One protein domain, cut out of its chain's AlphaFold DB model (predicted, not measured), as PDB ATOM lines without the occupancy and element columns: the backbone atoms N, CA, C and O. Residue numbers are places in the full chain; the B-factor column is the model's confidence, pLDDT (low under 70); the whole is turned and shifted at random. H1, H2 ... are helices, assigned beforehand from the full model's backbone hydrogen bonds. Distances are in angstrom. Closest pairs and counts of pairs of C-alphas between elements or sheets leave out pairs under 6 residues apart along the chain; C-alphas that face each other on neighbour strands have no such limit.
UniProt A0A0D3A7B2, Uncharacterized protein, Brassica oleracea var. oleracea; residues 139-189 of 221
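What this domain is: This is residues 139 to 189 of the 221 residues of an uncharacterized protein of Brassica oleracea var. oleracea (UniProt A0A0D3A7B2). One long helix, H1, makes the length of the model, and a much shorter helix, H2, folds back from its far end, so that the two meet near their ends as a lopsided V. Residues 139 to 163 of H1 and 183 to 189 stand free. The printed part has 51 residues with two named helices, H1 then H2, and no named strand; its class is all helix. It is extended, with a radius of gyration of the C-alphas of 16.7 A, and spans 53 by 20 by 7 A.

Where its parts are: H1 is residues 139 to 171, 47.4 A from C-alpha 139 at (51.551, -74.389, 64.188) to C-alpha 171 at (36.549, -36.809, 39.430). H2 is residues 175 to 187, 18.5 A long, ending at C-alpha 187 at (52.972, -38.356, 46.077).

How they stand to each other: H1 and H2 touch only at the corner by their link, and only just, with 3 pairs of C-alphas within 8 A. H1 touches H2 with residues 168 to 171 alone, and H2 touches H1 with residues 177 to 178 alone; the closest C-alphas of the two helices, those of Ala 171 and Gln 178, are 5.2 A apart. The helices run opposite ways at a shallow tilt of 31 degrees. In H1 and H2 every O i to N i+4 pair is within hydrogen-bond range.

The domain as a whole: The C-alphas farthest apart, of Thr 139 and Pro 175, are 52.8 A apart. The printed part has no cut, and the link from H1 to H2 is tight. Mean pLDDT of the printed part is 87.9; residue 139 is under 70.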
ATOM      1  N   THR A 139      51.410 -74.960  65.539       57.28
ATOM      2  CA  THR A 139      51.551 -74.389  64.188       57.28
ATOM      3  C   THR A 139      50.193 -74.024  63.597       57.28
ATOM      4  O   THR A 139      50.055 -72.927  63.075       57.28
ATOM      5  N   SER A 140      49.154 -74.847  63.807       71.50
ATOM      6  CA  SER A 140      47.791 -74.540  63.343       71.50
ATOM      7  C   SER A 140      47.240 -73.244  63.940       71.50
ATOM      8  O   SER A 140      46.640 -72.459  63.215       71.50
ATOM      9  N   ARG A 141      47.465 -72.976  65.238       80.88
ATOM     10  CA  ARG A 141      47.032 -71.713  65.858       80.88
ATOM     11  C   ARG A 141      47.777 -70.507  65.274       80.88
ATOM     12  O   ARG A 141      47.164 -69.474  65.029       80.88
ATOM     13  N   ARG A 142      49.085 -70.640  65.028       79.62
ATOM     14  CA  ARG A 142      49.900 -69.598  64.379       79.62
ATOM     15  C   ARG A 142      49.437 -69.315  62.948       79.62
ATOM     16  O   ARG A 142      49.373 -68.150  62.556       79.62
ATOM     17  N   ASP A 143      49.113 -70.353  62.187       85.25
ATOM     18  CA  ASP A 143      48.666 -70.226  60.798       85.25
ATOM     19  C   ASP A 143      47.258 -69.609  60.719       85.25
ATOM     20  O   ASP A 143      47.020 -68.746  59.875       85.25
ATOM     21  N   GLU A 144      46.353 -69.948  61.645       89.44
ATOM     22  CA  GLU A 144      45.007 -69.360  61.735       89.44
ATOM     23  C   GLU A 144      45.029 -67.882  62.156       89.44
ATOM     24  O   GLU A 144      44.353 -67.058  61.541       89.44
ATOM     25  N   GLU A 145      45.858 -67.503  63.136       83.88
ATOM     26  CA  GLU A 145      46.069 -66.093  63.503       83.88
ATOM     27  C   GLU A 145      46.641 -65.284  62.327       83.88
ATOM     28  O   GLU A 145      46.230 -64.147  62.080       83.88
ATOM     29  N   THR A 146      47.551 -65.889  61.558       89.62
ATOM     30  CA  THR A 146      48.125 -65.276  60.352       89.62
ATOM     31  C   THR A 146      47.071 -65.127  59.254       89.62
ATOM     32  O   THR A 146      46.964 -64.061  58.646       89.62
ATOM     33  N   ALA A 147      46.247 -66.153  59.030       91.69
ATOM     34  CA  ALA A 147      45.142 -66.112  58.076       91.69
ATOM     35  C   ALA A 147      44.089 -65.066  58.469       91.69
ATOM     36  O   ALA A 147      43.624 -64.310  57.618       91.69
ATOM     37  N   GLN A 148      43.764 -64.954  59.759       94.75
ATOM     38  CA  GLN A 148      42.845 -63.946  60.277       94.75
ATOM     39  C   GLN A 148      43.399 -62.531  60.082       94.75
ATOM     40  O   GLN A 148      42.672 -61.633  59.656       94.75
ATOM     41  N   MET A 149      44.684 -62.312  60.367       94.62
ATOM     42  CA  MET A 149      45.322 -61.014  60.146       94.62
ATOM     43  C   MET A 149      45.342 -60.648  58.660       94.62
ATOM     44  O   MET A 149      45.016 -59.515  58.311       94.62
ATOM     45  N   LYS A 150      45.646 -61.617  57.791       94.06
ATOM     46  CA  LYS A 150      45.611 -61.440  56.339       94.06
ATOM     47  C   LYS A 150      44.206 -61.077  55.853       94.06
ATOM     48  O   LYS A 150      44.047 -60.056  55.205       94.06
ATOM     49  N   ALA A 151      43.182 -61.825  56.260       95.00
ATOM     50  CA  ALA A 151      41.795 -61.537  55.891       95.00
ATOM     51  C   ALA A 151      41.337 -60.144  56.363       95.00
ATOM     52  O   ALA A 151      40.602 -59.451  55.660       95.00
ATOM     53  N   ARG A 152      41.796 -59.696  57.540       95.44
ATOM     54  CA  ARG A 152      41.529 -58.337  58.036       95.44
ATOM     55  C   ARG A 152      42.212 -57.264  57.188       95.44
ATOM     56  O   ARG A 152      41.587 -56.238  56.931       95.44
ATOM     57  N   MET A 153      43.454 -57.492  56.765       95.81
ATOM     58  CA  MET A 153      44.179 -56.591  55.864       95.81
ATOM     59  C   MET A 153      43.532 -56.545  54.480       95.81
ATOM     60  O   MET A 153      43.263 -55.460  53.981       95.81
ATOM     61  N   ASP A 154      43.187 -57.701  53.915       95.75
ATOM     62  CA  ASP A 154      42.521 -57.808  52.615       95.75
ATOM     63  C   ASP A 154      41.157 -57.092  52.647       95.75
ATOM     64  O   ASP A 154      40.821 -56.332  51.743       95.75
ATOM     65  N   SER A 155      40.393 -57.236  53.735       92.31
ATOM     66  CA  SER A 155      39.130 -56.510  53.919       92.31
ATOM     67  C   SER A 155      39.323 -54.991  53.983       92.31
ATOM     68  O   SER A 155      38.524 -54.238  53.421       92.31
ATOM     69  N   GLN A 156      40.368 -54.521  54.668       95.31
ATOM     70  CA  GLN A 156      40.686 -53.095  54.702       95.31
ATOM     71  C   GLN A 156      41.135 -52.585  53.333       95.31
ATOM     72  O   GLN A 156      40.712 -51.499  52.949       95.31
ATOM     73  N   GLN A 157      41.907 -53.379  52.589       89.12
ATOM     74  CA  GLN A 157      42.339 -53.041  51.238       89.12
ATOM     75  C   GLN A 157      41.142 -52.884  50.298       89.12
ATOM     76  O   GLN A 157      40.996 -51.834  49.691       89.12
ATOM     77  N   VAL A 158      40.208 -53.843  50.286       92.50
ATOM     78  CA  VAL A 158      38.984 -53.764  49.464       92.50
ATOM     79  C   VAL A 158      38.170 -52.504  49.771       92.50
ATOM     80  O   VAL A 158      37.635 -51.865  48.867       92.50
ATOM     81  N   ARG A 159      38.078 -52.112  51.049       93.12
ATOM     82  CA  ARG A 159      37.383 -50.872  51.427       93.12
ATOM     83  C   ARG A 159      38.104 -49.613  50.944       93.12
ATOM     84  O   ARG A 159      37.427 -48.629  50.660       93.12
ATOM     85  N   LEU A 160      39.435 -49.617  50.907       90.38
ATOM     86  CA  LEU A 160      40.226 -48.497  50.396       90.38
ATOM     87  C   LEU A 160      40.146 -48.423  48.869       90.38
ATOM     88  O   LEU A 160      39.904 -47.341  48.346       90.38
ATOM     89  N   ASP A 161      40.226 -49.563  48.184       88.12
ATOM     90  CA  ASP A 161      40.116 -49.657  46.725       88.12
ATOM     91  C   ASP A 161      38.728 -49.207  46.244       88.12
ATOM     92  O   ASP A 161      38.607 -48.432  45.300       88.12
ATOM     93  N   SER A 162      37.658 -49.616  46.934       90.38
ATOM     94  CA  SER A 162      36.294 -49.175  46.607       90.38
ATOM     95  C   SER A 162      36.071 -47.680  46.864       90.38
ATOM     96  O   SER A 162      35.318 -47.035  46.136       90.38
ATOM     97  N   LEU A 163      36.710 -47.113  47.892       91.12
ATOM     98  CA  LEU A 163      36.656 -45.673  48.145       91.12
ATOM     99  C   LEU A 163      37.438 -44.893  47.080       91.12
ATOM    100  O   LEU A 163      37.021 -43.805  46.688       91.12
ATOM    101  N   GLU A 164      38.555 -45.450  46.618       86.94
ATOM    102  CA  GLU A 164      39.357 -44.898  45.533       86.94
ATOM    103  C   GLU A 164      38.590 -44.893  44.201       86.94
ATOM    104  O   GLU A 164      38.546 -43.857  43.538       86.94
ATOM    105  N   ASP A 165      37.893 -45.983  43.869       88.81
ATOM    106  CA  ASP A 165      37.031 -46.071  42.682       88.81
ATOM    107  C   ASP A 165      35.904 -45.020  42.706       88.81
ATOM    108  O   ASP A 165      35.658 -44.308  41.730       88.81
ATOM    109  N   LEU A 166      35.275 -44.814  43.868       90.88
ATOM    110  CA  LEU A 166      34.267 -43.763  44.033       90.88
ATOM    111  C   LEU A 166      34.849 -42.353  43.817       90.88
ATOM    112  O   LEU A 166      34.188 -41.491  43.228       90.88
ATOM    113  N   LEU A 167      36.072 -42.098  44.293       89.44
ATOM    114  CA  LEU A 167      36.756 -40.818  44.088       89.44
ATOM    115  C   LEU A 167      37.061 -40.570  42.606       89.44
ATOM    116  O   LEU A 167      36.906 -39.436  42.146       89.44
ATOM    117  N   ASP A 168      37.414 -41.612  41.853       86.00
ATOM    118  CA  ASP A 168      37.634 -41.527  40.407       86.00
ATOM    119  C   ASP A 168      36.357 -41.200  39.638       86.00
ATOM    120  O   ASP A 168      36.358 -40.302  38.790       86.00
ATOM    121  N   VAL A 169      35.245 -41.859  39.973       87.56
ATOM    122  CA  VAL A 169      33.938 -41.577  39.363       87.56
ATOM    123  C   VAL A 169      33.524 -40.125  39.608       87.56
ATOM    124  O   VAL A 169      33.098 -39.437  38.678       87.56
ATOM    125  N   MET A 170      33.703 -39.617  40.832       86.19
ATOM    126  CA  MET A 170      33.412 -38.213  41.147       86.19
ATOM    127  C   MET A 170      34.346 -37.234  40.423       86.19
ATOM    128  O   MET A 170      33.943 -36.113  40.103       86.19
ATOM    129  N   ALA A 171      35.588 -37.633  40.149       87.44
ATOM    130  CA  ALA A 171      36.549 -36.809  39.430       87.44
ATOM    131  C   ALA A 171      36.338 -36.829  37.909       87.44
ATOM    132  O   ALA A 171      36.722 -35.874  37.242       87.44
ATOM    133  N   MET A 172      35.680 -37.845  37.343       83.38
ATOM    134  CA  MET A 172      35.468 -38.000  35.895       83.38
ATOM    135  C   MET A 172      34.825 -36.776  35.213       83.38
ATOM    136  O   MET A 172      35.136 -36.478  34.064       83.38
ATOM    137  N   GLY A 173      33.973 -36.034  35.929       82.38
ATOM    138  CA  GLY A 173      33.346 -34.795  35.451       82.38
ATOM    139  C   GLY A 173      34.009 -33.498  35.934       82.38
ATOM    140  O   GLY A 173      33.483 -32.417  35.671       82.38
ATOM    141  N   ASN A 174      35.124 -33.573  36.669       91.88
ATOM    142  CA  ASN A 174      35.787 -32.420  37.276       91.88
ATOM    143  C   ASN A 174      37.313 -32.439  37.028       91.88
ATOM    144  O   ASN A 174      38.052 -33.120  37.748       91.88
ATOM    145  N   PRO A 175      37.821 -31.627  36.078       85.62
ATOM    146  CA  PRO A 175      39.237 -31.638  35.699       85.62
ATOM    147  C   PRO A 175      40.174 -31.158  36.819       85.62
ATOM    148  O   PRO A 175      41.331 -31.571  36.888       85.62
ATOM    149  N   VAL A 176      39.687 -30.313  37.736       89.75
ATOM    150  CA  VAL A 176      40.471 -29.844  38.891       89.75
ATOM    151  C   VAL A 176      40.645 -30.970  39.912       89.75
ATOM    152  O   VAL A 176      41.743 -31.163  40.438       89.75
ATOM    153  N   MET A 177      39.591 -31.755  40.155       88.69
ATOM    154  CA  MET A 177      39.646 -32.921  41.044       88.69
ATOM    155  C   MET A 177      40.514 -34.042  40.465       88.69
ATOM    156  O   MET A 177      41.289 -34.628  41.215       88.69
ATOM    157  N   GLN A 178      40.470 -34.293  39.149       87.81
ATOM    158  CA  GLN A 178      41.373 -35.261  38.502       87.81
ATOM    159  C   GLN A 178      42.835 -34.887  38.693       87.81
ATOM    160  O   GLN A 178      43.642 -35.725  39.094       87.81
ATOM    161  N   ARG A 179      43.174 -33.613  38.462       87.00
ATOM    162  CA  ARG A 179      44.538 -33.132  38.662       87.00
ATOM    163  C   ARG A 179      44.982 -33.336  40.108       87.00
ATOM    164  O   ARG A 179      46.024 -33.941  40.341       87.00
ATOM    165  N   MET A 180      44.170 -32.911  41.073       90.38
ATOM    166  CA  MET A 180      44.494 -33.060  42.491       90.38
ATOM    167  C   MET A 180      44.634 -34.533  42.912       90.38
ATOM    168  O   MET A 180      45.563 -34.859  43.645       90.38
ATOM    169  N   LEU A 181      43.765 -35.433  42.443       88.69
ATOM    170  CA  LEU A 181      43.880 -36.868  42.729       88.69
ATOM    171  C   LEU A 181      45.126 -37.481  42.083       88.69
ATOM    172  O   LEU A 181      45.828 -38.245  42.742       88.69
ATOM    173  N   SER A 182      45.452 -37.106  40.843       85.06
ATOM    174  CA  SER A 182      46.656 -37.581  40.149       85.06
ATOM    175  C   SER A 182      47.944 -37.170  40.877       85.06
ATOM    176  O   SER A 182      48.821 -38.002  41.111       85.06
ATOM    177  N   GLU A 183      48.018 -35.923  41.351       89.62
ATOM    178  CA  GLU A 183      49.129 -35.414  42.163       89.62
ATOM    179  C   GLU A 183      49.211 -36.126  43.526       89.62
ATOM    180  O   GLU A 183      50.301 -36.490  43.976       89.62
ATOM    181  N   ARG A 184      48.067 -36.387  44.178       88.94
ATOM    182  CA  ARG A 184      48.017 -37.144  45.443       88.94
ATOM    183  C   ARG A 184      48.452 -38.601  45.266       88.94
ATOM    184  O   ARG A 184      49.198 -39.092  46.109       88.94
ATOM    185  N   ARG A 185      48.064 -39.271  44.175       86.31
ATOM    186  CA  ARG A 185      48.516 -40.632  43.832       86.31
ATOM    187  C   ARG A 185      50.018 -40.689  43.582       86.31
ATOM    188  O   ARG A 185      50.687 -41.549  44.148       86.31
ATOM    189  N   ALA A 186      50.555 -39.728  42.829       85.88
ATOM    190  CA  ALA A 186      51.990 -39.626  42.568       85.88
ATOM    191  C   ALA A 186      52.806 -39.413  43.856       85.88
ATOM    192  O   ALA A 186      53.842 -40.049  44.038       85.88
ATOM    193  N   ALA A 187      52.320 -38.579  44.784       88.50
ATOM    194  CA  ALA A 187      52.972 -38.356  46.077       88.50
ATOM    195  C   ALA A 187      52.950 -39.593  46.994       88.50
ATOM    196  O   ALA A 187      53.844 -39.766  47.820       88.50
ATOM    197  N   LEU A 188      51.932 -40.447  46.852       82.44
ATOM    198  CA  LEU A 188      51.774 -41.683  47.622       82.44
ATOM    199  C   LEU A 188      52.390 -42.910  46.929       82.44
ATOM    200  O   LEU A 188      52.339 -44.004  47.486       82.44
ATOM    201  N   GLY A 189      52.983 -42.746  45.739       79.56
ATOM    202  CA  GLY A 189      53.550 -43.849  44.959       79.56
ATOM    203  C   GLY A 189      52.505 -44.845  44.444       79.56
ATOM    204  O   GLY A 189      52.843 -45.993  44.161       79.56
TER     205      GLY A 189